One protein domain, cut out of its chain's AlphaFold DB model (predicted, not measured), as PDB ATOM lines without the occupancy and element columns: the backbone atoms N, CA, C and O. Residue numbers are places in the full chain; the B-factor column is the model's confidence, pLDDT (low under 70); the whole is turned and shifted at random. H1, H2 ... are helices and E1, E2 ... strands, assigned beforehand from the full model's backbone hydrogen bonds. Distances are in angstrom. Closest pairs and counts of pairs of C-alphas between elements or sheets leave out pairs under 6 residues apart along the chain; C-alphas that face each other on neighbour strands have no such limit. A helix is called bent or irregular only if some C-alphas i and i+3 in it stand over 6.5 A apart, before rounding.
ATOM      1  N   GLU A  16      55.765  -1.149  16.602       95.06
ATOM      2  CA  GLU A  16      56.515  -1.220  17.853       95.06
ATOM      3  C   GLU A  16      55.671  -0.673  19.002       95.06
ATOM      4  O   GLU A  16      54.924   0.295  18.845       95.06
ATOM      5  N   ARG A  17      55.792  -1.281  20.183       95.38
ATOM      6  CA  ARG A  17      55.116  -0.795  21.387       95.38
ATOM      7  C   ARG A  17      55.641   0.579  21.782       95.38
ATOM      8  O   ARG A  17      56.844   0.784  21.904       95.38
ATOM      9  N   LEU A  18      54.724   1.499  22.066       94.94
ATOM     10  CA  LEU A  18      55.085   2.809  22.596       94.94
ATOM     11  C   LEU A  18      55.702   2.654  23.992       94.94
ATOM     12  O   LEU A  18      55.170   1.942  24.842       94.94
ATOM     13  N   LYS A  19      56.827   3.332  24.239       95.12
ATOM     14  CA  LYS A  19      57.480   3.344  25.560       95.12
ATOM     15  C   LYS A  19      56.751   4.246  26.560       95.12
ATOM     16  O   LYS A  19      56.839   4.015  27.759       95.12
ATOM     17  N   PHE A  20      56.031   5.249  26.059       95.56
ATOM     18  CA  PHE A  20      55.307   6.230  26.856       95.56
ATOM     19  C   PHE A  20      54.084   6.766  26.100       95.56
ATOM     20  O   PHE A  20      54.133   6.950  24.879       95.56
ATOM     21  N   THR A  21      53.009   7.065  26.830       95.50
ATOM     22  CA  THR A  21      51.890   7.899  26.367       95.50
ATOM     23  C   THR A  21      51.535   8.941  27.419       95.50
ATOM     24  O   THR A  21      51.641   8.684  28.611       95.50
ATOM     25  N   TRP A  22      51.054  10.109  26.995       92.94
ATOM     26  CA  TRP A  22      50.674  11.182  27.924       92.94
ATOM     27  C   TRP A  22      49.501  10.798  28.844       92.94
ATOM     28  O   TRP A  22      49.459  11.233  29.985       92.94
ATOM     29  N   TRP A  23      48.578   9.947  28.379       91.62
ATOM     30  CA  TRP A  23      47.442   9.452  29.170       91.62
ATOM     31  C   TRP A  23      47.779   8.210  30.010       91.62
ATOM     32  O   TRP A  23      47.073   7.889  30.957       91.62
ATOM     33  N   GLY A  24      48.824   7.467  29.637       91.38
ATOM     34  CA  GLY A  24      49.117   6.137  30.179       91.38
ATOM     35  C   GLY A  24      50.460   6.016  30.883       91.38
ATOM     36  O   GLY A  24      50.759   4.969  31.456       91.38
ATOM     37  N   GLY A  25      51.297   7.046  30.821       94.25
ATOM     38  CA  GLY A  25      52.685   6.965  31.238       94.25
ATOM     39  C   GLY A  25      53.419   5.820  30.538       94.25
ATOM     40  O   GLY A  25      53.187   5.512  29.367       94.25
ATOM     41  N   VAL A  26      54.293   5.150  31.289       94.50
ATOM     42  CA  VAL A  26      55.020   3.953  30.832       94.50
ATOM     43  C   VAL A  26      54.145   2.687  30.904       94.50
ATOM     44  O   VAL A  26      54.355   1.728  30.157       94.50
ATOM     45  N   LEU A  27      53.143   2.672  31.790       94.44
ATOM     46  CA  LEU A  27      52.331   1.488  32.083       94.44
ATOM     47  C   LEU A  27      51.214   1.265  31.061       94.44
ATOM     48  O   LEU A  27      51.052   0.144  30.575       94.44
ATOM     49  N   GLY A  28      50.483   2.313  30.687       93.94
ATOM     50  CA  GLY A  28      49.341   2.242  29.774       93.94
ATOM     51  C   GLY A  28      49.661   1.520  28.460       93.94
ATOM     52  O   GLY A  28      48.963   0.561  28.117       93.94
ATOM     53  N   PRO A  29      50.753   1.867  27.750       94.94
ATOM     54  CA  PRO A  29      51.139   1.162  26.531       94.94
ATOM     55  C   PRO A  29      51.495  -0.312  26.736       94.94
ATOM     56  O   PRO A  29      51.271  -1.127  25.840       94.94
ATOM     57  N   LYS A  30      52.039  -0.674  27.906       94.06
ATOM     58  CA  LYS A  30      52.337  -2.067  28.271       94.06
ATOM     59  C   LYS A  30      51.058  -2.870  28.479       94.06
ATOM     60  O   LYS A  30      50.921  -3.937  27.891       94.06
ATOM     61  N   ILE A  31      50.136  -2.339  29.276       94.38
ATOM     62  CA  ILE A  31      48.895  -3.019  29.663       94.38
ATOM     63  C   ILE A  31      47.978  -3.178  28.451       94.38
ATOM     64  O   ILE A  31      47.528  -4.279  28.140       94.38
ATOM     65  N   LEU A  32      47.770  -2.095  27.704       95.94
ATOM     66  CA  LEU A  32      46.851  -2.083  26.570       95.94
ATOM     67  C   LEU A  32      47.498  -2.559  25.265       95.94
ATOM     68  O   LEU A  32      46.868  -2.491  24.214       95.94
ATOM     69  N   SER A  33      48.753  -3.026  25.301       95.69
ATOM     70  CA  SER A  33      49.508  -3.416  24.100       95.69
ATOM     71  C   SER A  33      49.461  -2.327  23.018       95.69
ATOM     72  O   SER A  33      49.228  -2.610  21.847       95.69
ATOM     73  N   HIS A  34      49.603  -1.061  23.418       96.75
ATOM     74  CA  HIS A  34      49.468   0.075  22.511       96.75
ATOM     75  C   HIS A  34      50.746   0.238  21.686       96.75
ATOM     76  O   HIS A  34      51.823   0.525  22.223       96.75
ATOM     77  N   VAL A  35      50.623   0.043  20.379       96.19
ATOM     78  CA  VAL A  35      51.739   0.078  19.432       96.19
ATOM     79  C   VAL A  35      51.583   1.236  18.459       96.19
ATOM     80  O   VAL A  35      50.483   1.755  18.263       96.19
ATOM     81  N   LYS A  36      52.693   1.634  17.844       96.44
ATOM     82  CA  LYS A  36      52.759   2.586  16.740       96.44
ATOM     83  C   LYS A  36      53.386   1.890  15.536       96.44
ATOM     84  O   LYS A  36      54.454   1.286  15.649       96.44
ATOM     85  N   CYS A  37      52.732   1.994  14.384       96.06
ATOM     86  CA  CYS A  37      53.307   1.569  13.116       96.06
ATOM     87  C   CYS A  37      54.533   2.427  12.779       96.06
ATOM     88  O   CYS A  37      54.459   3.658  12.826       96.06
ATOM     89  N   GLN A  38      55.638   1.782  12.411       95.56
ATOM     90  CA  GLN A  38      56.884   2.463  12.049       95.56
ATOM     91  C   GLN A  38      56.831   3.084  10.646       95.56
ATOM     92  O   GLN A  38      57.589   4.001  10.362       95.56
ATOM     93  N   SER A  39      55.905   2.635   9.792       95.25
ATOM     94  CA  SER A  39      55.748   3.144   8.425       95.25
ATOM     95  C   SER A  39      54.819   4.360   8.353       95.25
ATOM     96  O   SER A  39      55.214   5.404   7.853       95.25
ATOM     97  N   CYS A  40      53.586   4.256   8.870       95.94
ATOM     98  CA  CYS A  40      52.576   5.324   8.743       95.94
ATOM     99  C   CYS A  40      52.248   6.052  10.055       95.94
ATOM    100  O   CYS A  40      51.406   6.947  10.083       95.94
ATOM    101  N   GLY A  41      52.844   5.645  11.179       95.69
ATOM    102  CA  GLY A  41      52.621   6.277  12.480       95.69
ATOM    103  C   GLY A  41      51.256   6.017  13.126       95.69
ATOM    104  O   GLY A  41      51.014   6.523  14.226       95.69
ATOM    105  N   HIS A  42      50.378   5.224  12.502       96.06
ATOM    106  CA  HIS A  42      49.091   4.852  13.084       96.06
ATOM    107  C   HIS A  42      49.280   4.069  14.387       96.06
ATOM    108  O   HIS A  42      50.132   3.181  14.475       96.06
ATOM    109  N   LYS A  43      48.484   4.412  15.402       95.81
ATOM    110  CA  LYS A  43      48.539   3.802  16.730       95.81
ATOM    111  C   LYS A  43      47.317   2.927  16.939       95.81
ATOM    112  O   LYS A  43      46.214   3.372  16.656       95.81
ATOM    113  N   TYR A  44      47.520   1.724  17.454       96.00
ATOM    114  CA  TYR A  44      46.464   0.725  17.583       96.00
ATOM    115  C   TYR A  44      46.830  -0.319  18.650       96.00
ATOM    116  O   TYR A  44      47.873  -0.220  19.309       96.00
ATOM    117  N   ASN A  45      45.957  -1.295  18.869       96.50
ATOM    118  CA  ASN A  45      46.218  -2.444  19.724       96.50
ATOM    119  C   ASN A  45      47.071  -3.480  18.981       96.50
ATOM    120  O   ASN A  45      46.602  -4.120  18.043       96.50
ATOM    121  N   GLY A  46      48.298  -3.711  19.437       95.00
ATOM    122  CA  GLY A  46      49.219  -4.645  18.791       95.00
ATOM    123  C   GLY A  46      48.760  -6.104  18.796       95.00
ATOM    124  O   GLY A  46      49.273  -6.882  18.005       95.00
ATOM    125  N   LYS A  47      47.802  -6.501  19.645       94.12
ATOM    126  CA  LYS A  47      47.261  -7.870  19.664       94.12
ATOM    127  C   LYS A  47      46.095  -8.061  18.698       94.12
ATOM    128  O   LYS A  47      45.973  -9.132  18.122       94.12
ATOM    129  N   SER A  48      45.226  -7.060  18.552       94.44
ATOM    130  CA  SER A  48      43.963  -7.205  17.809       94.44
ATOM    131  C   SER A  48      43.871  -6.376  16.533       94.44
ATOM    132  O   SER A  48      42.966  -6.606  15.736       94.44
ATOM    133  N   GLY A  49      44.739  -5.383  16.342       93.81
ATOM    134  CA  GLY A  49      44.672  -4.473  15.197       93.81
ATOM    135  C   GLY A  49      43.640  -3.357  15.366       93.81
ATOM    136  O   GLY A  49      43.580  -2.459  14.538       93.81
ATOM    137  N   LYS A  50      42.832  -3.393  16.432       94.69
ATOM    138  CA  LYS A  50      41.741  -2.439  16.681       94.69
ATOM    139  C   LYS A  50      42.216  -1.208  17.450       94.69
ATOM    140  O   LYS A  50      43.298  -1.204  18.040       94.69
ATOM    141  N   ASP A  51      41.375  -0.182  17.498       93.62
ATOM    142  CA  ASP A  51      41.609   0.986  18.343       93.62
ATOM    143  C   ASP A  51      41.573   0.635  19.836       93.62
ATOM    144  O   ASP A  51      40.822  -0.228  20.290       93.62
ATOM    145  N   ASN A  52      42.388   1.348  20.614       93.88
ATOM    146  CA  ASN A  52      42.504   1.161  22.061       93.88
ATOM    147  C   ASN A  52      41.625   2.114  22.878       93.88
ATOM    148  O   ASN A  52      41.738   2.120  24.100       93.88
ATOM    149  N   THR A  53      40.765   2.914  22.246       93.06
ATOM    150  CA  THR A  53      40.015   3.993  22.908       93.06
ATOM    151  C   THR A  53      39.236   3.500  24.125       93.06
ATOM    152  O   THR A  53      39.416   4.038  25.213       93.06
ATOM    153  N   THR A  54      38.459   2.422  23.992       94.00
ATOM    154  CA  THR A  54      37.702   1.843  25.115       94.00
ATOM    155  C   THR A  54      38.619   1.386  26.250       94.00
ATOM    156  O   THR A  54      38.368   1.688  27.413       94.00
ATOM    157  N   GLY A  55      39.724   0.711  25.920       94.31
ATOM    158  CA  GLY A  55      40.706   0.272  26.913       94.31
ATOM    159  C   GLY A  55      41.398   1.441  27.618       94.31
ATOM    160  O   GLY A  55      41.631   1.370  28.820       94.31
ATOM    161  N   ILE A  56      41.685   2.528  26.894       95.06
ATOM    162  CA  ILE A  56      42.265   3.761  27.444       95.06
ATOM    163  C   ILE A  56      41.296   4.407  28.429       95.06
ATOM    164  O   ILE A  56      41.715   4.776  29.519       95.06
ATOM    165  N   VAL A  57      40.009   4.501  28.085       96.06
ATOM    166  CA  VAL A  57      38.988   5.079  28.974       96.06
ATOM    167  C   VAL A  57      38.888   4.285  30.278       96.06
ATOM    168  O   VAL A  57      38.951   4.876  31.354       96.06
ATOM    169  N   ILE A  58      38.808   2.954  30.195       96.19
ATOM    170  CA  ILE A  58      38.739   2.084  31.381       96.19
ATOM    171  C   ILE A  58      40.017   2.207  32.221       96.19
ATOM    172  O   ILE A  58      39.943   2.380  33.436       96.19
ATOM    173  N   TYR A  59      41.189   2.163  31.580       95.25
ATOM    174  CA  TYR A  59      42.475   2.343  32.254       95.25
ATOM    175  C   TYR A  59      42.528   3.677  33.009       95.25
ATOM    176  O   TYR A  59      42.855   3.699  34.195       95.25
ATOM    177  N   SER A  60      42.160   4.775  32.349       95.31
ATOM    178  CA  SER A  60      42.183   6.112  32.942       95.31
ATOM    179  C   SER A  60      41.204   6.243  34.108       95.31
ATOM    180  O   SER A  60      41.557   6.842  35.121       95.31
ATOM    181  N   ALA A  61      40.008   5.652  34.010       96.62
ATOM    182  CA  ALA A  61      39.032   5.651  35.099       96.62
ATOM    183  C   ALA A  61      39.562   4.915  36.342       96.62
ATOM    184  O   ALA A  61      39.477   5.438  37.452       96.62
ATOM    185  N   ILE A  62      40.173   3.740  36.158       96.69
ATOM    186  CA  ILE A  62      40.770   2.972  37.262       96.69
ATOM    187  C   ILE A  62      41.922   3.751  37.902       96.69
ATOM    188  O   ILE A  62      41.975   3.872  39.125       96.69
ATOM    189  N   VAL A  63      42.825   4.311  37.091       95.69
ATOM    190  CA  VAL A  63      43.941   5.123  37.598       95.69
ATOM    191  C   VAL A  63      43.423   6.316  38.400       95.69
ATOM    192  O   VAL A  63      43.937   6.572  39.487       95.69
ATOM    193  N   ALA A  64      42.385   7.004  37.919       95.19
ATOM    194  CA  ALA A  64      41.787   8.128  38.631       95.19
ATOM    195  C   ALA A  64      41.226   7.714  40.001       95.19
ATOM    196  O   ALA A  64      41.518   8.378  40.992       95.19
ATOM    197  N   ILE A  65      40.490   6.600  40.077       97.62
ATOM    198  CA  ILE A  65      39.939   6.084  41.342       97.62
ATOM    199  C   ILE A  65      41.060   5.743  42.328       97.62
ATOM    200  O   ILE A  65      40.996   6.137  43.490       97.62
ATOM    201  N   VAL A  66      42.098   5.039  41.868       96.81
ATOM    202  CA  VAL A  66      43.223   4.627  42.722       96.81
ATOM    203  C   VAL A  66      43.989   5.840  43.244       96.81
ATOM    204  O   VAL A  66      44.246   5.930  44.443       96.81
ATOM    205  N   VAL A  67      44.329   6.787  42.367       95.94
ATOM    206  CA  VAL A  67      45.065   8.001  42.751       95.94
ATOM    207  C   VAL A  67      44.230   8.854  43.698       95.94
ATOM    208  O   VAL A  67      44.733   9.268  44.739       95.94
ATOM    209  N   PHE A  68      42.953   9.074  43.385       97.19
ATOM    210  CA  PHE A  68      42.067   9.862  44.234       97.19
ATOM    211  C   PHE A  68      41.880   9.218  45.612       97.19
ATOM    212  O   PHE A  68      42.044   9.890  46.627       97.19
ATOM    213  N   GLY A  69      41.619   7.908  45.665       97.81
ATOM    214  CA  GLY A  69      41.496   7.176  46.924       97.81
ATOM    215  C   GLY A  69      42.773   7.248  47.763       97.81
ATOM    216  O   GLY A  69      42.711   7.536  48.957       97.81
ATOM    217  N   PHE A  70      43.939   7.071  47.134       98.00
ATOM    218  CA  PHE A  70      45.225   7.212  47.816       98.00
ATOM    219  C   PHE A  70      45.437   8.631  48.356       98.00
ATOM    220  O   PHE A  70      45.861   8.790  49.499       98.00
ATOM    221  N   MET A  71      45.097   9.661  47.577       97.88
ATOM    222  CA  MET A  71      45.184  11.052  48.023       97.88
ATOM    223  C   MET A  71      44.279  11.317  49.226       97.88
ATOM    224  O   MET A  71      44.743  11.901  50.200       97.88
ATOM    225  N   VAL A  72      43.026  10.853  49.205       97.69
ATOM    226  CA  VAL A  72      42.096  11.003  50.339       97.69
ATOM    227  C   VAL A  72      42.676  10.381  51.609       97.69
ATOM    228  O   VAL A  72      42.704  11.035  52.649       97.69
ATOM    229  N   VAL A  73      43.189   9.151  51.522       97.75
ATOM    230  CA  VAL A  73      43.808   8.461  52.667       97.75
ATOM    231  C   VAL A  73      45.040   9.214  53.164       97.75
ATOM    232  O   VAL A  73      45.184   9.427  54.366       97.75
ATOM    233  N   LEU A  74      45.911   9.649  52.253       97.88
ATOM    234  CA  LEU A  74      47.139  10.357  52.596       97.88
ATOM    235  C   LEU A  74      46.844  11.701  53.275       97.88
ATOM    236  O   LEU A  74      47.435  12.000  54.311       97.88
ATOM    237  N   PHE A  75      45.897  12.482  52.753       97.25
ATOM    238  CA  PHE A  75      45.492  13.746  53.372       97.25
ATOM    239  C   PHE A  75      44.790  13.541  54.713       97.25
ATOM    240  O   PHE A  75      45.074  14.286  55.650       97.25
ATOM    241  N   ALA A  76      43.928  12.530  54.843       96.88
ATOM    242  CA  ALA A  76      43.297  12.205  56.119       96.88
ATOM    243  C   ALA A  76      44.340  11.804  57.174       96.88
ATOM    244  O   ALA A  76      44.308  12.311  58.293       96.88
ATOM    245  N   ALA A  77      45.306  10.956  56.809       96.50
ATOM    246  CA  ALA A  77      46.390  10.550  57.699       96.50
ATOM    247  C   ALA A  77      47.257  11.744  58.123       96.50
ATOM    248  O   ALA A  77      47.523  11.914  59.311       96.50
ATOM    249  N   LEU A  78      47.649  12.604  57.177       96.38
ATOM    250  CA  LEU A  78      48.394  13.827  57.482       96.38
ATOM    251  C   LEU A  78      47.604  14.753  58.413       96.38
ATOM    252  O   LEU A  78      48.164  15.244  59.390       96.38
ATOM    253  N   ALA A  79      46.307  14.952  58.163       95.69
ATOM    254  CA  ALA A  79      45.456  15.776  59.014       95.69
ATOM    255  C   ALA A  79      45.398  15.229  60.449       95.69
ATOM    256  O   ALA A  79      45.616  15.987  61.393       95.69
ATOM    257  N   ILE A  80      45.195  13.916  60.610       95.69
ATOM    258  CA  ILE A  80      45.187  13.248  61.920       95.69
ATOM    259  C   ILE A  80      46.530  13.437  62.633       95.69
ATOM    260  O   ILE A  80      46.539  13.858  63.786       95.69
ATOM    261  N   LEU A  81      47.654  13.192  61.952       94.31
ATOM    262  CA  LEU A  81      48.989  13.366  62.533       94.31
ATOM    263  C   LEU A  81      49.218  14.810  62.993       94.31
ATOM    264  O   LEU A  81      49.642  15.032  64.119       94.31
ATOM    265  N   THR A  82      48.876  15.801  62.167       94.06
ATOM    266  CA  THR A  82      49.033  17.216  62.550       94.06
ATOM    267  C   THR A  82      48.112  17.649  63.692       94.06
ATOM    268  O   THR A  82      48.430  18.616  64.384       94.06
ATOM    269  N   ALA A  83      46.978  16.971  63.887       92.00
ATOM    270  CA  ALA A  83      46.058  17.239  64.986       92.00
ATOM    271  C   ALA A  83      46.526  16.610  66.307       92.00
ATOM    272  O   ALA A  83      46.247  17.173  67.358       92.00
ATOM    273  N   THR A  84      47.237  15.478  66.264       88.94
ATOM    274  CA  THR A  84      47.742  14.781  67.461       88.94
ATOM    275  C   THR A  84      49.131  15.239  67.906       88.94
ATOM    276  O   THR A  84      49.525  14.954  69.032       88.94
ATOM    277  N   THR A  85      49.880  15.944  67.050       84.25
ATOM    278  CA  THR A  85      51.190  16.540  67.387       84.25
ATOM    279  C   THR A  85      51.110  17.968  67.940       84.25
ATOM    280  O   THR A  85      52.155  18.569  68.187       84.25
ATOM    281  N   LYS A  86      49.908  18.539  68.068       59.66
ATOM    282  CA  LYS A  86      49.658  19.826  68.737       59.66
ATOM    283  C   LYS A  86      49.226  19.584  70.175       59.66
ATOM    284  O   LYS A  86      49.639  20.397  71.026       59.66
TER     285      LYS A  86
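Overview. This is residues 16 to 86 of the 86 residues of an uncharacterized protein of Acidobacteria bacterium (UniProt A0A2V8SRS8). A small compact head sits at one end of one long helix, H2, and most of that helix sticks out from the head as a single arm, with residues 64 to 86 standing free. The head holds a two-strand hairpin, E1 and E2, the short helix H1, the links between them and the beginning of H2. The printed part has 71 residues, with two named helices and two named strands in the order H1, E1, E2, H2; the sheet has the order E1 - E2 and is antiparallel, and the class is mostly helix. The whole is extended, with a radius of gyration of the C-alphas of 18.2 A, and the C-alphas span 63 by 19 by 14 A, the free arm of H2 making the length.

Arrangement. Begin at the sheet, where E1, residues 34 to 37, and E2, residues 43 to 45, form a hairpin of antiparallel neighbours, with 132 degrees between their directions. Look for N 35 and O 44, 3.0 A apart, and N 44 and O 35, 3.1 A apart, both within hydrogen-bond range. The C-alphas of residues 36 and 43 face each other at 4.4 A. Residues 16 to 17 make a short antiparallel pairing with residues 35 to 36 of E1. Next find H1, residues 27 to 31: its closest C-alpha to E1 is that of Pro 29, 7.2 A from the C-alpha of Val 35. H1 and H2, residues 53 to 84, are close but not clearly touching; their closest C-alphas, those of Gly 28 and Tyr 59, are 7.3 A apart. H1 and E2 are apart, and E1 and H2 are apart. In H1 and H2 every O i to N i+4 pair is within hydrogen-bond range.

Along the chain. Find C-alpha 34 at (49.468, 0.075, 22.511); from there E1 runs 10.3 A to C-alpha 37. E2 runs 7.3 A from C-alpha 43 to C-alpha 45. H1 begins at C-alpha 27, at (52.331, 1.488, 32.083), and measures 6.2 A to C-alpha 31. H2 begins at C-alpha 53, at (40.015, 3.993, 22.908), and runs 46.5 A to C-alpha 84, at (47.742, 14.781, 67.461); it is not bent.

Size, cuts and confidence. The two C-alphas farthest apart are those of Ser 39 and Lys 86, at 62.9 A. Without the free stretch, the body of 48 residues spans 32 by 19 by 14 A. The links H1 to E1 and E1 to E2 are tight, and E2 to H2 is short. The printed part has no cut and ends at residue 86, the chain's last. The mean pLDDT of the printed part is 94.7, and residue 86 is under 70.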